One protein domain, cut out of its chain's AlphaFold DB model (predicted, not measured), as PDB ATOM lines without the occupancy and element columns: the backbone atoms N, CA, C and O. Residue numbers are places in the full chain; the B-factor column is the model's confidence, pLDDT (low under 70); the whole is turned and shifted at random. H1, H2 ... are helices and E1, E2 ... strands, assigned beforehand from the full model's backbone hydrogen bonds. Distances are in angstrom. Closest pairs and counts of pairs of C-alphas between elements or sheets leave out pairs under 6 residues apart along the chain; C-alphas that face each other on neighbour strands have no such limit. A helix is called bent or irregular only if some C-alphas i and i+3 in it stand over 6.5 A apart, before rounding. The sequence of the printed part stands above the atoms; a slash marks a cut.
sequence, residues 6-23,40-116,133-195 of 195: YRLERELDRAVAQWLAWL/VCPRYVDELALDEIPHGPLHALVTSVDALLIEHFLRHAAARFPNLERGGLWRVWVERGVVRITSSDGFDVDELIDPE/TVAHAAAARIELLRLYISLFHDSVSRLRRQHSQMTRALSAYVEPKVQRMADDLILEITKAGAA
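What this domain is: This is residues 6 to 23, 40 to 116 and 133 to 195 of the 195 residues of an uncharacterized protein of Naasia lichenicola (UniProt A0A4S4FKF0). H3 and H5 cross as the core of an elongated, mostly helix body; the small hairpin E1-E2 packs on both, and H1 runs alongside H3. H6 turns off the far end of H5, and residues 179 to 195, mostly H7, stick out as an arm. The 158 printed residues run H1 H2 H3 E1 E2 H4 H5 H6 H7, with antiparallel strands. It is loose, radius of gyration of the C-alphas 21.3 A, spanning 72 by 40 by 24 A.

How they stand to each other: Look first at the hairpin of E1, residues 90 to 95, and E2, residues 98 to 103, where N 91 and O 102 stand 2.9 A apart, within hydrogen-bond range. The hub H5, residues 134 to 160, comes closest to E2 at C-alphas 145 and 99, 5.9 A. H3, residues 55 to 80, touches H5 with residues 65 to 77 alone, closest C-alphas 73 and 148, 6.3 A, at a steep tilt of 44 degrees, opposite ways. H1, residues 6 to 23, touches H3, closest C-alphas 19 and 61, 6.1 A, at a shallow 16 degrees. H2, residues 41 to 48, irregular with C-alphas 43 and 46 7.3 A apart, touches H3, closest C-alphas 41 and 59, 6.0 A. H4, residues 109 to 112, touches H5, closest C-alphas 109 and 138, 6.1 A. H6, residues 163 to 173, touches H1, closest C-alphas 173 and 23, 6.1 A. H7, residues 175 to 193, touches no helix. Every O i to N i+4 pair is within hydrogen-bond range in H1, H5, H6 and H7, against 21 of 22 in H3 and 2 of 4 in H2; H4 is too short for one.

Where its parts are: Find C-alpha 6 at (38.950, 179.643, 97.316), where H1 begins, 26.0 A long. H3 spans 35.9 A, H5 38.6 A; H7 runs 27.1 A to C-alpha 193 at (-2.240, 169.921, 56.884).

The domain as a whole: C-alphas 133 and 195 are farthest apart, 73.5 A. Cuts leave gaps of 19.5 A between C-alphas 23 and 40 and 15.2 A between 116 and 133. No link printed whole is long. Residues 114 to 116 and 194 to 195 have pLDDT under 70.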
ATOM      1  N   TYR A   6      38.995 178.802  98.518       74.44
ATOM      2  CA  TYR A   6      38.950 179.643  97.316       74.44
ATOM      3  C   TYR A   6      39.333 178.948  95.999       74.44
ATOM      4  O   TYR A   6      39.263 179.576  94.943       74.44
ATOM      5  N   ARG A   7      39.837 177.705  96.019       87.88
ATOM      6  CA  ARG A   7      40.202 177.012  94.774       87.88
ATOM      7  C   ARG A   7      38.961 176.586  93.991       87.88
ATOM      8  O   ARG A   7      38.892 176.925  92.814       87.88
ATOM      9  N   LEU A   8      38.011 175.909  94.642       93.00
ATOM     10  CA  LEU A   8      36.788 175.436  93.986       93.00
ATOM     11  C   LEU A   8      35.980 176.614  93.448       93.00
ATOM     12  O   LEU A   8      35.617 176.615  92.283       93.00
ATOM     13  N   GLU A   9      35.791 177.665  94.247       94.31
ATOM     14  CA  GLU A   9      35.035 178.849  93.821       94.31
ATOM     15  C   GLU A   9      35.577 179.468  92.525       94.31
ATOM     16  O   GLU A   9      34.806 179.764  91.615       94.31
ATOM     17  N   ARG A  10      36.905 179.612  92.399       95.50
ATOM     18  CA  ARG A  10      37.528 180.135  91.173       95.50
ATOM     19  C   ARG A  10      37.400 179.179  89.990       95.50
ATOM     20  O   ARG A  10      37.308 179.634  88.852       95.50
ATOM     21  N   GLU A  11      37.466 177.873  90.237       97.06
ATOM     22  CA  GLU A  11      37.265 176.856  89.202       97.06
ATOM     23  C   GLU A  11      35.809 176.882  88.701       97.06
ATOM     24  O   GLU A  11      35.592 176.878  87.490       97.06
ATOM     25  N   LEU A  12      34.833 177.047  89.601       97.62
ATOM     26  CA  LEU A  12      33.418 177.234  89.267       97.62
ATOM     27  C   LEU A  12      33.178 178.527  88.476       97.62
ATOM     28  O   LEU A  12      32.512 178.497  87.446       97.62
ATOM     29  N   ASP A  13      33.761 179.653  88.898       97.62
ATOM     30  CA  ASP A  13      33.672 180.921  88.156       97.62
ATOM     31  C   ASP A  13      34.208 180.784  86.733       97.62
ATOM     32  O   ASP A  13      33.620 181.278  85.770       97.62
ATOM     33  N   ARG A  14      35.336 180.084  86.591       97.94
ATOM     34  CA  ARG A  14      35.934 179.812  85.291       97.94
ATOM     35  C   ARG A  14      35.037 178.915  84.440       97.94
ATOM     36  O   ARG A  14      34.920 179.183  83.247       97.94
ATOM     37  N   ALA A  15      34.419 177.890  85.023       98.31
ATOM     38  CA  ALA A  15      33.488 177.016  84.313       98.31
ATOM     39  C   ALA A  15      32.288 177.806  83.769       98.31
ATOM     40  O   ALA A  15      31.972 177.695  82.584       98.31
ATOM     41  N   VAL A  16      31.690 178.689  84.580       98.44
ATOM     42  CA  VAL A  16      30.603 179.571  84.121       98.44
ATOM     43  C   VAL A  16      31.087 180.507  83.015       98.44
ATOM     44  O   VAL A  16      30.435 180.612  81.981       98.44
ATOM     45  N   ALA A  17      32.247 181.148  83.171       98.56
ATOM     46  CA  ALA A  17      32.789 182.038  82.145       98.56
ATOM     47  C   ALA A  17      33.029 181.318  80.804       98.56
ATOM     48  O   ALA A  17      32.725 181.864  79.742       98.56
ATOM     49  N   GLN A  18      33.539 180.084  80.838       98.62
ATOM     50  CA  GLN A  18      33.726 179.260  79.641       98.62
ATOM     51  C   GLN A  18      32.392 178.868  79.006       98.62
ATOM     52  O   GLN A  18      32.250 178.955  77.785       98.62
ATOM     53  N   TRP A  19      31.411 178.489  79.822       98.44
ATOM     54  CA  TRP A  19      30.064 178.175  79.360       98.44
ATOM     55  C   TRP A  19      29.404 179.385  78.685       98.44
ATOM     56  O   TRP A  19      28.945 179.274  77.550       98.44
ATOM     57  N   LEU A  20      29.467 180.567  79.305       98.56
ATOM     58  CA  LEU A  20      28.965 181.822  78.736       98.56
ATOM     59  C   LEU A  20      29.632 182.163  77.396       98.56
ATOM     60  O   LEU A  20      28.952 182.564  76.456       98.56
ATOM     61  N   ALA A  21      30.950 181.972  77.282       98.38
ATOM     62  CA  ALA A  21      31.688 182.195  76.036       98.38
ATOM     63  C   ALA A  21      31.361 181.160  74.942       98.38
ATOM     64  O   ALA A  21      31.568 181.405  73.751       98.38
ATOM     65  N   TRP A  22      30.871 179.982  75.327       98.25
ATOM     66  CA  TRP A  22      30.466 178.930  74.403       98.25
ATOM     67  C   TRP A  22      29.032 179.106  73.886       98.25
ATOM     68  O   TRP A  22      28.805 178.845  72.704       98.25
ATOM     69  N   LEU A  23      28.103 179.610  74.709       98.00
ATOM     70  CA  LEU A  23      26.673 179.740  74.379       98.00
ATOM     71  C   LEU A  23      26.354 180.339  72.995       98.00
ATOM     72  O   LEU A  23      25.506 179.767  72.310       98.00
ATOM     73  N   VAL A  40      22.577 163.724  86.082       91.81
ATOM     74  CA  VAL A  40      23.256 164.905  86.639       91.81
ATOM     75  C   VAL A  40      22.358 166.140  86.579       91.81
ATOM     76  O   VAL A  40      22.207 166.827  87.581       91.81
ATOM     77  N   CYS A  41      21.728 166.417  85.433       93.12
ATOM     78  CA  CYS A  41      20.961 167.656  85.231       93.12
ATOM     79  C   CYS A  41      19.813 167.868  86.236       93.12
ATOM     80  O   CYS A  41      19.730 168.974  86.769       93.12
ATOM     81  N   PRO A  42      18.989 166.850  86.570       90.88
ATOM     82  CA  PRO A  42      17.903 167.018  87.536       90.88
ATOM     83  C   PRO A  42      18.370 167.452  88.931       90.88
ATOM     84  O   PRO A  42      17.629 168.114  89.638       90.88
ATOM     85  N   ARG A  43      19.613 167.139  89.324       90.44
ATOM     86  CA  ARG A  43      20.157 167.553  90.629       90.44
ATOM     87  C   ARG A  43      20.385 169.061  90.724       90.44
ATOM     88  O   ARG A  43      20.384 169.599  91.819       90.44
ATOM     89  N   TYR A  44      20.628 169.725  89.595       94.25
ATOM     90  CA  TYR A  44      20.982 171.145  89.552       94.25
ATOM     91  C   TYR A  44      19.843 172.032  89.046       94.25
ATOM     92  O   TYR A  44      19.857 173.226  89.321       94.25
ATOM     93  N   VAL A  45      18.895 171.487  88.281       92.06
ATOM     94  CA  VAL A  45      17.891 172.286  87.564       92.06
ATOM     95  C   VAL A  45      17.031 173.133  88.508       92.06
ATOM     96  O   VAL A  45      16.994 174.355  88.351       92.06
ATOM     97  N   ASP A  46      16.455 172.513  89.539       89.00
ATOM     98  CA  ASP A  46      15.595 173.187  90.518       89.00
ATOM     99  C   ASP A  46      16.414 174.119  91.421       89.00
ATOM    100  O   ASP A  46      16.042 175.261  91.686       89.00
ATOM    101  N   GLU A  47      17.594 173.656  91.835       92.75
ATOM    102  CA  GLU A  47      18.515 174.397  92.699       92.75
ATOM    103  C   GLU A  47      19.009 175.706  92.065       92.75
ATOM    104  O   GLU A  47      19.264 176.698  92.763       92.75
ATOM    105  N   LEU A  48      19.140 175.721  90.735       93.94
ATOM    106  CA  LEU A  48      19.595 176.870  89.960       93.94
ATOM    107  C   LEU A  48      18.455 177.707  89.365       93.94
ATOM    108  O   LEU A  48      18.764 178.783  88.861       93.94
ATOM    109  N   ALA A  49      17.194 177.263  89.450       92.00
ATOM    110  CA  ALA A  49      16.037 177.871  88.779       92.00
ATOM    111  C   ALA A  49      16.234 177.997  87.251       92.00
ATOM    112  O   ALA A  49      16.121 179.074  86.667       92.00
ATOM    113  N   LEU A  50      16.618 176.881  86.625       90.38
ATOM    114  CA  LEU A  50      17.016 176.775  85.214       90.38
ATOM    115  C   LEU A  50      16.168 175.738  84.441       90.38
ATOM    116  O   LEU A  50      16.651 175.109  83.498       90.38
ATOM    117  N   ASP A  51      14.922 175.535  84.858       86.94
ATOM    118  CA  ASP A  51      13.984 174.500  84.402       86.94
ATOM    119  C   ASP A  51      13.432 174.707  82.986       86.94
ATOM    120  O   ASP A  51      13.162 173.730  82.287       86.94
ATOM    121  N   GLU A  52      13.367 175.945  82.505       86.00
ATOM    122  CA  GLU A  52      12.859 176.262  81.160       86.00
ATOM    123  C   GLU A  52      13.923 176.151  80.049       86.00
ATOM    124  O   GLU A  52      13.678 176.470  78.886       86.00
ATOM    125  N   ILE A  53      15.134 175.696  80.375       89.31
ATOM    126  CA  ILE A  53      16.262 175.701  79.437       89.31
ATOM    127  C   ILE A  53      16.363 174.360  78.708       89.31
ATOM    128  O   ILE A  53      16.253 173.300  79.329       89.31
ATOM    129  N   PRO A  54      16.698 174.357  77.400       91.62
ATOM    130  CA  PRO A  54      17.025 173.126  76.704       91.62
ATOM    131  C   PRO A  54      18.098 172.307  77.436       91.62
ATOM    132  O   PRO A  54      19.080 172.831  77.965       91.62
ATOM    133  N   HIS A  55      17.958 170.981  77.393       91.62
ATOM    134  CA  HIS A  55      18.875 170.072  78.080       91.62
ATOM    135  C   HIS A  55      20.352 170.301  77.710       91.62
ATOM    136  O   HIS A  55      21.209 170.218  78.579       91.62
ATOM    137  N   GLY A  56      20.659 170.610  76.444       93.25
ATOM    138  CA  GLY A  56      22.037 170.761  75.955       93.25
ATOM    139  C   GLY A  56      22.850 171.838  76.692       93.25
ATOM    140  O   GLY A  56      23.876 171.503  77.289       93.25
ATOM    141  N   PRO A  57      22.417 173.113  76.687       95.44
ATOM    142  CA  PRO A  57      23.079 174.182  77.428       95.44
ATOM    143  C   PRO A  57      23.181 173.909  78.930       95.44
ATOM    144  O   PRO A  57      24.254 174.120  79.496       95.44
ATOM    145  N   LEU A  58      22.115 173.394  79.558       95.44
ATOM    146  CA  LEU A  58      22.139 173.025  80.976       95.44
ATOM    147  C   LEU A  58      23.192 171.943  81.244       95.44
ATOM    148  O   LEU A  58      24.041 172.110  82.116       95.44
ATOM    149  N   HIS A  59      23.184 170.868  80.452       95.00
ATOM    150  CA  HIS A  59      24.108 169.744  80.571       95.00
ATOM    151  C   HIS A  59      25.569 170.183  80.464       95.00
ATOM    152  O   HIS A  59      26.392 169.767  81.278       95.00
ATOM    153  N   ALA A  60      25.891 171.060  79.509       96.06
ATOM    154  CA  ALA A  60      27.245 171.578  79.329       96.06
ATOM    155  C   ALA A  60      27.765 172.318  80.575       96.06
ATOM    156  O   ALA A  60      28.930 172.165  80.937       96.06
ATOM    157  N   LEU A  61      26.903 173.081  81.259       97.06
ATOM    158  CA  LEU A  61      27.260 173.765  82.501       97.06
ATOM    159  C   LEU A  61      27.419 172.773  83.658       97.06
ATOM    160  O   LEU A  61      28.468 172.714  84.303       97.06
ATOM    161  N   VAL A  62      26.374 171.993  83.931       96.25
ATOM    162  CA  VAL A  62      26.280 171.213  85.174       96.25
ATOM    163  C   VAL A  62      27.230 170.024  85.193       96.25
ATOM    164  O   VAL A  62      27.702 169.661  86.260       96.25
ATOM    165  N   THR A  63      27.587 169.450  84.040       96.12
ATOM    166  CA  THR A  63      28.606 168.386  83.989       96.12
ATOM    167  C   THR A  63      30.009 168.908  84.281       96.12
ATOM    168  O   THR A  63      30.771 168.239  84.977       96.12
ATOM    169  N   SER A  64      30.346 170.118  83.818       97.38
ATOM    170  CA  SER A  64      31.618 170.766  84.158       97.38
ATOM    171  C   SER A  64      31.697 171.088  85.652       97.38
ATOM    172  O   SER A  64      32.714 170.818  86.288       97.38
ATOM    173  N   VAL A  65      30.606 171.601  86.228       96.88
ATOM    174  CA  VAL A  65      30.493 171.874  87.669       96.88
ATOM    175  C   VAL A  65      30.600 170.591  88.495       96.88
ATOM    176  O   VAL A  65      31.383 170.550  89.442       96.88
ATOM    177  N   ASP A  66      29.843 169.548  88.146       96.69
ATOM    178  CA  ASP A  66      29.804 168.290  88.900       96.69
ATOM    179  C   ASP A  66      31.175 167.597  88.889       96.69
ATOM    180  O   ASP A  66      31.635 167.122  89.924       96.69
ATOM    181  N   ALA A  67      31.897 167.644  87.763       96.50
ATOM    182  CA  ALA A  67      33.266 167.141  87.680       96.50
ATOM    183  C   ALA A  67      34.226 167.884  88.630       96.50
ATOM    184  O   ALA A  67      34.988 167.244  89.357       96.50
ATOM    185  N   LEU A  68      34.166 169.221  88.671       97.06
ATOM    186  CA  LEU A  68      34.987 170.036  89.578       97.06
ATOM    187  C   LEU A  68      34.654 169.772  91.051       97.06
ATOM    188  O   LEU A  68      35.558 169.664  91.884       97.06
ATOM    189  N   LEU A  69      33.363 169.644  91.369       96.44
ATOM    190  CA  LEU A  69      32.875 169.293  92.699       96.44
ATOM    191  C   LEU A  69      33.420 167.930  93.139       96.44
ATOM    192  O   LEU A  69      34.004 167.835  94.218       96.44
ATOM    193  N   ILE A  70      33.276 166.896  92.303       96.75
ATOM    194  CA  ILE A  70      33.751 165.537  92.593       96.75
ATOM    195  C   ILE A  70      35.271 165.531  92.781       96.75
ATOM    196  O   ILE A  70      35.761 165.000  93.776       96.75
ATOM    197  N   GLU A  71      36.032 166.172  91.893       96.06
ATOM    198  CA  GLU A  71      37.491 166.263  92.014       96.06
ATOM    199  C   GLU A  71      37.908 166.959  93.321       96.06
ATOM    200  O   GLU A  71      38.832 166.535  94.022       96.06
ATOM    201  N   HIS A  72      37.226 168.047  93.683       95.88
ATOM    202  CA  HIS A  72      37.490 168.775  94.917       95.88
ATOM    203  C   HIS A  72      37.123 167.980  96.172       95.88
ATOM    204  O   HIS A  72      37.887 167.998  97.144       95.88
ATOM    205  N   PHE A  73      35.997 167.270  96.132       96.38
ATOM    206  CA  PHE A  73      35.552 166.360  97.175       96.38
ATOM    207  C   PHE A  73      36.555 165.225  97.390       96.38
ATOM    208  O   PHE A  73      37.005 165.038  98.516       96.38
ATOM    209  N   LEU A  74      36.988 164.529  96.334       95.62
ATOM    210  CA  LEU A  74      37.931 163.408  96.446       95.62
ATOM    211  C   LEU A  74      39.273 163.843  97.045       95.62
ATOM    212  O   LEU A  74      39.833 163.153  97.895       95.62
ATOM    213  N   ARG A  75      39.761 165.040  96.695       93.25
ATOM    214  CA  ARG A  75      40.948 165.614  97.349       93.25
ATOM    215  C   ARG A  75      40.734 165.870  98.838       93.25
ATOM    216  O   ARG A  75      41.649 165.624  99.622       93.25
ATOM    217  N   HIS A  76      39.566 166.379  99.228       91.69
ATOM    218  CA  HIS A  76      39.231 166.569 100.641       91.69
ATOM    219  C   HIS A  76      39.108 165.243 101.380       91.69
ATOM    220  O   HIS A  76      39.642 165.121 102.480       91.69
ATOM    221  N   ALA A  77      38.464 164.252 100.765       92.31
ATOM    222  CA  ALA A  77      38.319 162.916 101.313       92.31
ATOM    223  C   ALA A  77      39.690 162.290 101.594       92.31
ATOM    224  O   ALA A  77      39.968 161.914 102.730       92.31
ATOM    225  N   ALA A  78      40.589 162.295 100.604       91.00
ATOM    226  CA  ALA A  78      41.944 161.766 100.742       91.00
ATOM    227  C   ALA A  78      42.779 162.524 101.791       91.00
ATOM    228  O   ALA A  78      43.561 161.922 102.523       91.00
ATOM    229  N   ALA A  79      42.613 163.847 101.896       89.06
ATOM    230  CA  ALA A  79      43.318 164.649 102.893       89.06
ATOM    231  C   ALA A  79      42.790 164.433 104.321       89.06
ATOM    232  O   ALA A  79      43.575 164.493 105.269       89.06
ATOM    233  N   ARG A  80      41.478 164.216 104.484       86.50
ATOM    234  CA  ARG A  80      40.833 164.001 105.787       86.50
ATOM    235  C   ARG A  80      40.989 162.565 106.286       86.50
ATOM    236  O   ARG A  80      41.200 162.377 107.478       86.50
ATOM    237  N   PHE A  81      40.957 161.586 105.384       88.75
ATOM    238  CA  PHE A  81      41.102 160.164 105.691       88.75
ATOM    239  C   PHE A  81      42.303 159.551 104.945       88.75
ATOM    240  O   PHE A  81      42.132 158.674 104.098       88.75
ATOM    241  N   PRO A  82      43.547 159.958 105.260       84.81
ATOM    242  CA  PRO A  82      44.752 159.564 104.512       84.81
ATOM    243  C   PRO A  82      45.125 158.080 104.630       84.81
ATOM    244  O   PRO A  82      46.071 157.621 103.982       84.81
ATOM    245  N   ASN A  83      44.436 157.343 105.500       84.94
ATOM    246  CA  ASN A  83      44.597 155.905 105.658       84.94
ATOM    247  C   ASN A  83      43.496 155.118 104.934       84.94
ATOM    248  O   ASN A  83      43.727 153.951 104.663       84.94
ATOM    249  N   LEU A  84      42.351 155.732 104.588       86.19
ATOM    250  CA  LEU A  84      41.161 155.033 104.075       86.19
ATOM    251  C   LEU A  84      41.461 154.183 102.844       86.19
ATOM    252  O   LEU A  84      41.204 152.988 102.837       86.19
ATOM    253  N   GLU A  85      42.087 154.787 101.841       85.62
ATOM    254  CA  GLU A  85      42.492 154.080 100.621       85.62
ATOM    255  C   GLU A  85      43.915 153.499 100.715       85.62
ATOM    256  O   GLU A  85      44.417 152.870  99.778       85.62
ATOM    257  N   ARG A  86      44.608 153.706 101.846       80.06
ATOM    258  CA  ARG A  86      45.978 153.224 102.037       80.06
ATOM    259  C   ARG A  86      45.948 151.701 102.150       80.06
ATOM    260  O   ARG A  86      45.297 151.148 103.023       80.06
ATOM    261  N   GLY A  87      46.681 151.030 101.266       74.62
ATOM    262  CA  GLY A  87      46.694 149.565 101.188       74.62
ATOM    263  C   GLY A  87      45.692 148.976 100.193       74.62
ATOM    264  O   GLY A  87      45.681 147.765 100.018       74.62
ATOM    265  N   GLY A  88      44.893 149.803  99.504       80.81
ATOM    266  CA  GLY A  88      44.050 149.367  98.382       80.81
ATOM    267  C   GLY A  88      42.812 148.547  98.761       80.81
ATOM    268  O   GLY A  88      42.130 148.061  97.865       80.81
ATOM    269  N   LEU A  89      42.516 148.414 100.058       84.88
ATOM    270  CA  LEU A  89      41.357 147.676 100.571       84.88
ATOM    271  C   LEU A  89      40.033 148.412 100.359       84.88
ATOM    272  O   LEU A  89      38.998 147.767 100.254       84.88
ATOM    273  N   TRP A  90      40.066 149.742 100.295       91.31
ATOM    274  CA  TRP A  90      38.881 150.578 100.126       91.31
ATOM    275  C   TRP A  90      39.112 151.630  99.047       91.31
ATOM    276  O   TRP A  90      40.231 152.113  98.859       91.31
ATOM    277  N   ARG A  91      38.036 152.005  98.357       94.38
ATOM    278  CA  ARG A  91      38.018 153.072  97.355       94.38
ATOM    279  C   ARG A  91      36.826 153.987  97.573       94.38
ATOM    280  O   ARG A  91      35.696 153.513  97.642       94.38
ATOM    281  N   VAL A  92      37.078 155.289  97.599       95.75
ATOM    282  CA  VAL A  92      36.081 156.352  97.671       95.75
ATOM    283  C   VAL A  92      35.809 156.887  96.272       95.75
ATOM    284  O   VAL A  92      36.723 157.217  95.517       95.75
ATOM    285  N   TRP A  93      34.538 157.018  95.921       95.75
ATOM    286  CA  TRP A  93      34.127 157.625  94.660       95.75
ATOM    287  C   TRP A  93      32.715 158.199  94.764       95.75
ATOM    288  O   TRP A  93      32.031 158.041  95.776       95.75
ATOM    289  N   VAL A  94      32.292 158.919  93.728       95.62
ATOM    290  CA  VAL A  94      30.939 159.467  93.635       95.62
ATOM    291  C   VAL A  94      30.271 158.894  92.401       95.62
ATOM    292  O   VAL A  94      30.781 159.042  91.291       95.62
ATOM    293  N   GLU A  95      29.109 158.281  92.587       92.00
ATOM    294  CA  GLU A  95      28.281 157.776  91.501       92.00
ATOM    295  C   GLU A  95      26.957 158.515  91.468       92.00
ATOM    296  O   GLU A  95      26.176 158.418  92.410       92.00
ATOM    297  N   ARG A  96      26.665 159.234  90.377       87.81
ATOM    298  CA  ARG A  96      25.353 159.886  90.182       87.81
ATOM    299  C   ARG A  96      24.931 160.752  91.387       87.81
ATOM    300  O   ARG A  96      23.750 160.869  91.691       87.81
ATOM    301  N   GLY A  97      25.901 161.366  92.069       87.56
ATOM    302  CA  GLY A  97      25.677 162.183  93.265       87.56
ATOM    303  C   GLY A  97      25.670 161.440  94.600       87.56
ATOM    304  O   GLY A  97      25.465 162.077  95.627       87.56
ATOM    305  N   VAL A  98      25.912 160.133  94.604       91.19
ATOM    306  CA  VAL A  98      25.987 159.302  95.807       91.19
ATOM    307  C   VAL A  98      27.448 159.029  96.135       91.19
ATOM    308  O   VAL A  98      28.187 158.514  95.296       91.19
ATOM    309  N   VAL A  99      27.868 159.366  97.354       95.56
ATOM    310  CA  VAL A  99      29.198 159.000  97.856       95.56
ATOM    311  C   VAL A  99      29.219 157.507  98.154       95.56
ATOM    312  O   VAL A  99      28.374 156.991  98.891       95.56
ATOM    313  N   ARG A 100      30.214 156.822  97.601       95.25
ATOM    314  CA  ARG A 100      30.424 155.390  97.774       95.25
ATOM    315  C   ARG A 100      31.791 155.103  98.353       95.25
ATOM    316  O   ARG A 100      32.765 155.790  98.040       95.25
ATOM    317  N   ILE A 101      31.831 154.063  99.174       95.06
ATOM    318  CA  ILE A 101      33.062 153.420  99.605       95.06
ATOM    319  C   ILE A 101      32.908 151.946  99.274       95.06
ATOM    320  O   ILE A 101      31.989 151.307  99.771       95.06
ATOM    321  N   THR A 102      33.777 151.427  98.418       94.56
ATOM    322  CA  THR A 102      33.739 150.024  97.990       94.56
ATOM    323  C   THR A 102      34.995 149.305  98.444       94.56
ATOM    324  O   THR A 102      36.085 149.885  98.363       94.56
ATOM    325  N   SER A 103      34.860 148.059  98.886       92.00
ATOM    326  CA  SER A 103      35.999 147.204  99.213       92.00
ATOM    327  C   SER A 103      36.767 146.786  97.950       92.00
ATOM    328  O   SER A 103      36.280 146.933  96.824       92.00
ATOM    329  N   SER A 104      37.972 146.238  98.118       87.56
ATOM    330  CA  SER A 104      38.766 145.650  97.027       87.56
ATOM    331  C   SER A 104      38.037 144.522  96.298       87.56
ATOM    332  O   SER A 104      38.283 144.308  95.112       87.56
ATOM    333  N   ASP A 105      37.124 143.849  96.996       86.88
ATOM    334  CA  ASP A 105      36.324 142.738  96.479       86.88
ATOM    335  C   ASP A 105      35.054 143.216  95.751       86.88
ATOM    336  O   ASP A 105      34.305 142.409  95.206       86.88
ATOM    337  N   GLY A 106      34.827 144.535  95.695       89.19
ATOM    338  CA  GLY A 106      33.772 145.165  94.902       89.19
ATOM    339  C   GLY A 106      32.456 145.422  95.636       89.19
ATOM    340  O   GLY A 106      31.539 145.952  95.017       89.19
ATOM    341  N   PHE A 107      32.368 145.099  96.926       90.25
ATOM    342  CA  PHE A 107      31.166 145.327  97.734       90.25
ATOM    343  C   PHE A 107      31.097 146.771  98.236       90.25
ATOM    344  O   PHE A 107      32.115 147.327  98.664       90.25
ATOM    345  N   ASP A 108      29.912 147.381  98.197       92.31
ATOM    346  CA  ASP A 108      29.686 148.684  98.834       92.31
ATOM    347  C   ASP A 108      29.710 148.515 100.359       92.31
ATOM    348  O   ASP A 108      29.268 147.502 100.895       92.31
ATOM    349  N   VAL A 109      30.238 149.500 101.083       90.00
ATOM    350  CA  VAL A 109      30.280 149.455 102.548       90.00
ATOM    351  C   VAL A 109      28.881 149.293 103.149       90.00
ATOM    352  O   VAL A 109      28.741 148.592 104.143       90.00
ATOM    353  N   ASP A 110      27.846 149.854 102.513       86.75
ATOM    354  CA  ASP A 110      26.455 149.707 102.953       86.75
ATOM    355  C   ASP A 110      25.948 148.252 102.828       86.75
ATOM    356  O   ASP A 110      25.002 147.880 103.516       86.75
ATOM    357  N   GLU A 111      26.567 147.423 101.979       87.38
ATOM    358  CA  GLU A 111      26.242 145.995 101.813       87.38
ATOM    359  C   GLU A 111      26.969 145.105 102.832       87.38
ATOM    360  O   GLU A 111      26.550 143.977 103.079       87.38
ATOM    361  N   LEU A 112      28.078 145.598 103.392       82.75
ATOM    362  CA  LEU A 112      28.946 144.859 104.312       82.75
ATOM    363  C   LEU A 112      28.641 145.132 105.787       82.75
ATOM    364  O   LEU A 112      29.123 144.400 106.650       82.75
ATOM    365  N   ILE A 113      27.909 146.204 106.087       75.00
ATOM    366  CA  ILE A 113      27.507 146.550 107.451       75.00
ATOM    367  C   ILE A 113      26.312 145.686 107.847       75.00
ATOM    368  O   ILE A 113      25.248 145.780 107.235       75.00
ATOM    369  N   ASP A 114      26.461 144.919 108.924       67.81
ATOM    370  CA  ASP A 114      25.307 144.417 109.662       67.81
ATOM    371  C   ASP A 114      24.721 145.577 110.496       67.81
ATOM    372  O   ASP A 114      25.473 146.242 111.221       67.81
ATOM    373  N   PRO A 115      23.410 145.884 110.402       59.62
ATOM    374  CA  PRO A 115      22.774 146.918 111.218       59.62
ATOM    375  C   PRO A 115      23.020 146.769 112.726       59.62
ATOM    376  O   PRO A 115      22.969 147.769 113.444       59.62
ATOM    377  N   GLU A 116      23.276 145.547 113.200       58.84
ATOM    378  CA  GLU A 116      23.526 145.238 114.611       58.84
ATOM    379  C   GLU A 116      24.956 145.593 115.075       58.84
ATOM    380  O   GLU A 116      25.166 145.798 116.270       58.84
ATOM    381  N   THR A 133      38.781 148.534 109.182       84.69
ATOM    382  CA  THR A 133      37.584 147.699 109.312       84.69
ATOM    383  C   THR A 133      36.391 148.281 108.548       84.69
ATOM    384  O   THR A 133      36.362 149.468 108.209       84.69
ATOM    385  N   VAL A 134      35.367 147.450 108.324       86.69
ATOM    386  CA  VAL A 134      34.090 147.865 107.716       86.69
ATOM    387  C   VAL A 134      33.434 148.993 108.522       86.69
ATOM    388  O   VAL A 134      33.017 149.989 107.940       86.69
ATOM    389  N   ALA A 135      33.430 148.905 109.858       83.94
ATOM    390  CA  ALA A 135      32.879 149.945 110.732       83.94
ATOM    391  C   ALA A 135      33.596 151.301 110.572       83.94
ATOM    392  O   ALA A 135      32.953 152.349 110.502       83.94
ATOM    393  N   HIS A 136      34.927 151.301 110.433       85.12
ATOM    394  CA  HIS A 136      35.679 152.530 110.162       85.12
ATOM    395  C   HIS A 136      35.345 153.122 108.786       85.12
ATOM    396  O   HIS A 136      35.177 154.338 108.662       85.12
ATOM    397  N   ALA A 137      35.218 152.279 107.757       88.31
ATOM    398  CA  ALA A 137      34.792 152.712 106.430       88.31
ATOM    399  C   ALA A 137      33.365 153.294 106.463       88.31
ATOM    400  O   ALA A 137      33.120 154.354 105.890       88.31
ATOM    401  N   ALA A 138      32.449 152.671 107.206       88.75
ATOM    402  CA  ALA A 138      31.080 153.138 107.399       88.75
ATOM    403  C   ALA A 138      31.027 154.531 108.044       88.75
ATOM    404  O   ALA A 138      30.392 155.452 107.520       88.75
ATOM    405  N   ALA A 139      31.754 154.717 109.149       87.31
ATOM    406  CA  ALA A 139      31.840 155.999 109.842       87.31
ATOM    407  C   ALA A 139      32.429 157.094 108.936       87.31
ATOM    408  O   ALA A 139      31.876 158.195 108.840       87.31
ATOM    409  N   ALA A 140      33.500 156.775 108.199       90.50
ATOM    410  CA  ALA A 140      34.089 157.688 107.224       90.50
ATOM    411  C   ALA A 140      33.088 158.062 106.120       90.50
ATOM    412  O   ALA A 140      32.996 159.233 105.748       90.50
ATOM    413  N   ARG A 141      32.283 157.111 105.629       91.50
ATOM    414  CA  ARG A 141      31.258 157.375 104.611       91.50
ATOM    415  C   ARG A 141      30.233 158.401 105.075       91.50
ATOM    416  O   ARG A 141      29.915 159.312 104.315       91.50
ATOM    417  N   ILE A 142      29.746 158.296 106.310       91.00
ATOM    418  CA  ILE A 142      28.774 159.247 106.870       91.00
ATOM    419  C   ILE A 142      29.356 160.668 106.891       91.00
ATOM    420  O   ILE A 142      28.684 161.626 106.498       91.00
ATOM    421  N   GLU A 143      30.611 160.828 107.315       91.81
ATOM    422  CA  GLU A 143      31.281 162.132 107.279       91.81
ATOM    423  C   GLU A 143      31.473 162.653 105.851       91.81
ATOM    424  O   GLU A 143      31.229 163.831 105.577       91.81
ATOM    425  N   LEU A 144      31.878 161.780 104.929       94.44
ATOM    426  CA  LEU A 144      32.086 162.129 103.530       94.44
ATOM    427  C   LEU A 144      30.783 162.522 102.825       94.44
ATOM    428  O   LEU A 144      30.788 163.465 102.038       94.44
ATOM    429  N   LEU A 145      29.662 161.874 103.142       95.12
ATOM    430  CA  LEU A 145      28.337 162.267 102.658       95.12
ATOM    431  C   LEU A 145      27.989 163.695 103.090       95.12
ATOM    432  O   LEU A 145      27.606 164.512 102.253       95.12
ATOM    433  N   ARG A 146      28.180 164.030 104.374       94.44
ATOM    434  CA  ARG A 146      27.932 165.390 104.889       94.44
ATOM    435  C   ARG A 146      28.818 166.424 104.201       94.44
ATOM    436  O   ARG A 146      28.334 167.485 103.809       94.44
ATOM    437  N   LEU A 147      30.098 166.103 104.017       93.75
ATOM    438  CA  LEU A 147      31.039 166.955 103.295       93.75
ATOM    439  C   LEU A 147      30.594 167.185 101.846       93.75
ATOM    440  O   LEU A 147      30.588 168.325 101.384       93.75
ATOM    441  N   TYR A 148      30.221 166.127 101.127       96.06
ATOM    442  CA  TYR A 148      29.794 166.227  99.734       96.06
ATOM    443  C   TYR A 148      28.533 167.086  99.583       96.06
ATOM    444  O   TYR A 148      28.493 167.962  98.720       96.06
ATOM    445  N   ILE A 149      27.541 166.897 100.460       95.31
ATOM    446  CA  ILE A 149      26.315 167.709 100.493       95.31
ATOM    447  C   ILE A 149      26.647 169.185 100.751       95.31
ATOM    448  O   ILE A 149      26.156 170.056 100.036       95.31
ATOM    449  N   SER A 150      27.531 169.480 101.711       95.12
ATOM    450  CA  SER A 150      27.980 170.855 101.977       95.12
ATOM    451  C   SER A 150      28.634 171.485 100.746       95.12
ATOM    452  O   SER A 150      28.249 172.575 100.331       95.12
ATOM    453  N   LEU A 151      29.582 170.783 100.115       95.38
ATOM    454  CA  LEU A 151      30.276 171.275  98.923       95.38
ATOM    455  C   LEU A 151      29.322 171.476  97.737       95.38
ATOM    456  O   LEU A 151      29.493 172.415  96.955       95.38
ATOM    457  N   PHE A 152      28.315 170.613  97.597       96.19
ATOM    458  CA  PHE A 152      27.268 170.760  96.593       96.19
ATOM    459  C   PHE A 152      26.462 172.047  96.820       96.19
ATOM    460  O   PHE A 152      26.345 172.857  95.898       96.19
ATOM    461  N   HIS A 153      25.982 172.294  98.043       95.81
ATOM    462  CA  HIS A 153      25.241 173.516  98.370       95.81
ATOM    463  C   HIS A 153      26.086 174.786  98.215       95.81
ATOM    464  O   HIS A 153      25.583 175.799  97.719       95.81
ATOM    465  N   ASP A 154      27.373 174.739  98.560       95.38
ATOM    466  CA  ASP A 154      28.300 175.853  98.340       95.38
ATOM    467  C   ASP A 154      28.490 176.133  96.841       95.38
ATOM    468  O   ASP A 154      28.479 177.291  96.404       95.38
ATOM    469  N   SER A 155      28.594 175.073  96.034       96.25
ATOM    470  CA  SER A 155      28.714 175.166  94.577       96.25
ATOM    471  C   SER A 155      27.456 175.766  93.948       96.25
ATOM    472  O   SER A 155      27.550 176.723  93.176       96.25
ATOM    473  N   VAL A 156      26.272 175.282  94.336       96.75
ATOM    474  CA  VAL A 156      24.975 175.847  93.927       96.75
ATOM    475  C   VAL A 156      24.877 177.315  94.335       96.75
ATOM    476  O   VAL A 156      24.580 178.172  93.503       96.75
ATOM    477  N   SER A 157      25.200 177.650  95.583       96.44
ATOM    478  CA  SER A 157      25.162 179.031  96.081       96.44
ATOM    479  C   SER A 157      26.115 179.946  95.309       96.44
ATOM    480  O   SER A 157      25.808 181.112  95.042       96.44
ATOM    481  N   ARG A 158      27.282 179.436  94.897       96.25
ATOM    482  CA  ARG A 158      28.214 180.166  94.033       96.25
ATOM    483  C   ARG A 158      27.636 180.407  92.639       96.25
ATOM    484  O   ARG A 158      27.715 181.539  92.164       96.25
ATOM    485  N   LEU A 159      27.031 179.400  92.019       97.06
ATOM    486  CA  LEU A 159      26.392 179.522  90.706       97.06
ATOM    487  C   LEU A 159      25.197 180.481  90.736       97.06
ATOM    488  O   LEU A 159      25.082 181.344  89.869       97.06
ATOM    489  N   ARG A 160      24.356 180.418  91.775       96.75
ATOM    490  CA  ARG A 160      23.202 181.319  91.941       96.75
ATOM    491  C   ARG A 160      23.605 182.792  92.002       96.75
ATOM    492  O   ARG A 160      22.871 183.640  91.501       96.75
ATOM    493  N   ARG A 161      24.795 183.123  92.516       96.62
ATOM    494  CA  ARG A 161      25.327 184.503  92.471       96.62
ATOM    495  C   ARG A 161      25.543 185.016  91.042       96.62
ATOM    496  O   ARG A 161      25.517 186.224  90.822       96.62
ATOM    497  N   GLN A 162      25.702 184.120  90.072       96.69
ATOM    498  CA  GLN A 162      25.849 184.433  88.648       96.69
ATOM    499  C   GLN A 162      24.544 184.244  87.861       96.69
ATOM    500  O   GLN A 162      24.529 184.459  86.650       96.69
ATOM    501  N   HIS A 163      23.431 183.913  88.528       96.31
ATOM    502  CA  HIS A 163      22.154 183.586  87.889       96.31
ATOM    503  C   HIS A 163      21.704 184.649  86.887       96.31
ATOM    504  O   HIS A 163      21.411 184.323  85.744       96.31
ATOM    505  N   SER A 164      21.762 185.932  87.261       97.12
ATOM    506  CA  SER A 164      21.360 187.021  86.359       97.12
ATOM    507  C   SER A 164      22.200 187.100  85.078       97.12
ATOM    508  O   SER A 164      21.706 187.513  84.034       97.12
ATOM    509  N   GLN A 165      23.482 186.730  85.139       97.38
ATOM    510  CA  GLN A 165      24.346 186.687  83.963       97.38
ATOM    511  C   GLN A 165      24.021 185.470  83.100       97.38
ATOM    512  O   GLN A 165      23.956 185.603  81.880       97.38
ATOM    513  N   MET A 166      23.786 184.319  83.734       97.12
ATOM    514  CA  MET A 166      23.402 183.090  83.048       97.12
ATOM    515  C   MET A 166      22.080 183.275  82.301       97.12
ATOM    516  O   MET A 166      22.045 183.066  81.092       97.12
ATOM    517  N   THR A 167      21.028 183.759  82.966       96.94
ATOM    518  CA  THR A 167      19.710 183.971  82.343       96.94
ATOM    519  C   THR A 167      19.758 184.985  81.211       96.94
ATOM    520  O   THR A 167      19.249 184.704  80.132       96.94
ATOM    521  N   ARG A 168      20.463 186.114  81.379       97.56
ATOM    522  CA  ARG A 168      20.662 187.077  80.279       97.56
ATOM    523  C   ARG A 168      21.334 186.442  79.061       97.56
ATOM    524  O   ARG A 168      20.923 186.712  77.937       97.56
ATOM    525  N   ALA A 169      22.362 185.622  79.266       97.75
ATOM    526  CA  ALA A 169      23.057 184.963  78.165       97.75
ATOM    527  C   ALA A 169      22.177 183.910  77.476       97.75
ATOM    528  O   ALA A 169      22.191 183.805  76.253       97.75
ATOM    529  N   LEU A 170      21.378 183.168  78.240       97.12
ATOM    530  CA  LEU A 170      20.412 182.208  77.708       97.12
ATOM    531  C   LEU A 170      19.350 182.900  76.852       97.12
ATOM    532  O   LEU A 170      19.161 182.517  75.699       97.12
ATOM    533  N   SER A 171      18.735 183.972  77.354       96.81
ATOM    534  CA  SER A 171      17.767 184.761  76.584       96.81
ATOM    535  C   SER A 171      18.385 185.378  75.326       96.81
ATOM    536  O   SER A 171      17.712 185.507  74.311       96.81
ATOM    537  N   ALA A 172      19.668 185.752  75.363       97.75
ATOM    538  CA  ALA A 172      20.343 186.351  74.213       97.75
ATOM    539  C   ALA A 172      20.765 185.327  73.144       97.75
ATOM    540  O   ALA A 172      20.719 185.633  71.953       97.75
ATOM    541  N   TYR A 173      21.214 184.134  73.548       97.69
ATOM    542  CA  TYR A 173      21.904 183.202  72.647       97.69
ATOM    543  C   TYR A 173      21.192 181.870  72.427       97.69
ATOM    544  O   TYR A 173      21.406 181.255  71.385       97.69
ATOM    545  N   VAL A 174      20.377 181.412  73.376       96.25
ATOM    546  CA  VAL A 174      19.668 180.126  73.300       96.25
ATOM    547  C   VAL A 174      18.240 180.341  72.821       96.25
ATOM    548  O   VAL A 174      17.845 179.735  71.825       96.25
ATOM    549  N   GLU A 175      17.511 181.256  73.460       95.31
ATOM    550  CA  GLU A 175      16.090 181.491  73.183       95.31
ATOM    551  C   GLU A 175      15.795 181.783  71.701       95.31
ATOM    552  O   GLU A 175      14.955 181.101  71.115       95.31
ATOM    553  N   PRO A 176      16.548 182.660  71.000       96.06
ATOM    554  CA  PRO A 176      16.260 182.932  69.594       96.06
ATOM    555  C   PRO A 176      16.453 181.712  68.688       96.06
ATOM    556  O   PRO A 176      15.884 181.658  67.602       96.06
ATOM    557  N   LYS A 177      17.298 180.751  69.083       94.62
ATOM    558  CA  LYS A 177      17.528 179.522  68.311       94.62
ATOM    559  C   LYS A 177      16.390 178.532  68.526       94.62
ATOM    560  O   LYS A 177      15.935 177.930  67.560       94.62
ATOM    561  N   VAL A 178      15.916 178.409  69.767       92.69
ATOM    562  CA  VAL A 178      14.747 177.591  70.116       92.69
ATOM    563  C   VAL A 178      13.499 178.121  69.415       92.69
ATOM    564  O   VAL A 178      12.802 177.341  68.770       92.69
ATOM    565  N   GLN A 179      13.271 179.437  69.448       93.38
ATOM    566  CA  GLN A 179      12.123 180.051  68.783       93.38
ATOM    567  C   GLN A 179      12.128 179.788  67.273       93.38
ATOM    568  O   GLN A 179      11.112 179.374  66.732       93.38
ATOM    569  N   ARG A 180      13.282 179.923  66.599       93.31
ATOM    570  CA  ARG A 180      13.382 179.599  65.165       93.31
ATOM    571  C   ARG A 180      13.003 178.152  64.859       93.31
ATOM    572  O   ARG A 180      12.274 177.915  63.908       93.31
ATOM    573  N   MET A 181      13.445 177.194  65.676       90.62
ATOM    574  CA  MET A 181      13.040 175.796  65.493       90.62
ATOM    575  C   MET A 181      11.537 175.591  65.686       90.62
ATOM    576  O   MET A 181      10.936 174.786  64.979       90.62
ATOM    577  N   ALA A 182      10.942 176.272  66.667       90.25
ATOM    578  CA  ALA A 182       9.506 176.202  66.902       90.25
ATOM    579  C   ALA A 182       8.729 176.782  65.710       90.25
ATOM    580  O   ALA A 182       7.780 176.155  65.241       90.25
ATOM    581  N   ASP A 183       9.173 177.924  65.181       93.50
ATOM    582  CA  ASP A 183       8.588 178.565  64.003       93.50
ATOM    583  C   ASP A 183       8.694 177.659  62.763       93.50
ATOM    584  O   ASP A 183       7.698 177.445  62.066       93.50
ATOM    585  N   ASP A 184       9.865 177.060  62.524       90.81
ATOM    586  CA  ASP A 184      10.094 176.118  61.421       90.81
ATOM    587  C   ASP A 184       9.163 174.898  61.526       90.81
ATOM    588  O   ASP A 184       8.517 174.515  60.547       90.81
ATOM    589  N   LEU A 185       9.010 174.331  62.728       89.25
ATOM    590  CA  LEU A 185       8.118 173.195  62.974       89.25
ATOM    591  C   LEU A 185       6.643 173.551  62.727       89.25
ATOM    592  O   LEU A 185       5.902 172.764  62.134       89.25
ATOM    593  N   ILE A 186       6.201 174.739  63.151       92.94
ATOM    594  CA  ILE A 186       4.835 175.228  62.900       92.94
ATOM    595  C   ILE A 186       4.588 175.363  61.392       92.94
ATOM    596  O   ILE A 186       3.526 174.969  60.896       92.94
ATOM    597  N   LEU A 187       5.562 175.879  60.641       91.31
ATOM    598  CA  LEU A 187       5.472 175.997  59.185       91.31
ATOM    599  C   LEU A 187       5.404 174.630  58.490       91.31
ATOM    600  O   LEU A 187       4.668 174.481  57.515       91.31
ATOM    601  N   GLU A 188       6.139 173.626  58.967       90.00
ATOM    602  CA  GLU A 188       6.080 172.264  58.421       90.00
ATOM    603  C   GLU A 188       4.715 171.610  58.660       90.00
ATOM    604  O   GLU A 188       4.106 171.087  57.723       90.00
ATOM    605  N   ILE A 189       4.195 171.696  59.888       90.50
ATOM    606  CA  ILE A 189       2.894 171.120  60.257       90.50
ATOM    607  C   ILE A 189       1.755 171.791  59.478       90.50
ATOM    608  O   ILE A 189       0.875 171.107  58.955       90.50
ATOM    609  N   THR A 190       1.768 173.121  59.364       90.88
ATOM    610  CA  THR A 190       0.718 173.859  58.638       90.88
ATOM    611  C   THR A 190       0.726 173.559  57.140       90.88
ATOM    612  O   THR A 190      -0.343 173.398  56.555       90.88
ATOM    613  N   LYS A 191       1.903 173.403  56.516       84.88
ATOM    614  CA  LYS A 191       2.010 172.965  55.113       84.88
ATOM    615  C   LYS A 191       1.510 171.535  54.913       84.88
ATOM    616  O   LYS A 191       0.815 171.284  53.935       84.88
ATOM    617  N   ALA A 192       1.833 170.620  55.825       76.94
ATOM    618  CA  ALA A 192       1.394 169.227  55.749       76.94
ATOM    619  C   ALA A 192      -0.125 169.058  55.935       76.94
ATOM    620  O   ALA A 192      -0.695 168.132  55.375       76.94
ATOM    621  N   GLY A 193      -0.783 169.940  56.697       70.94
ATOM    622  CA  GLY A 193      -2.240 169.921  56.884       70.94
ATOM    623  C   GLY A 193      -3.053 170.603  55.775       70.94
ATOM    624  O   GLY A 193      -4.273 170.467  55.758       70.94
ATOM    625  N   ALA A 194      -2.404 171.356  54.879       64.50
ATOM    626  CA  ALA A 194      -3.043 172.040  53.749       64.50
ATOM    627  C   ALA A 194      -2.937 171.268  52.415       64.50
ATOM    628  O   ALA A 194      -3.492 171.724  51.412       64.50
ATOM    629  N   ALA A 195      -2.209 170.147  52.405       55.12
ATOM    630  CA  ALA A 195      -2.050 169.222  51.281       55.12
ATOM    631  C   ALA A 195      -2.955 167.995  51.454       55.12
ATOM    632  O   ALA A 195      -3.435 167.486  50.417       55.12
TER     633      ALA A 195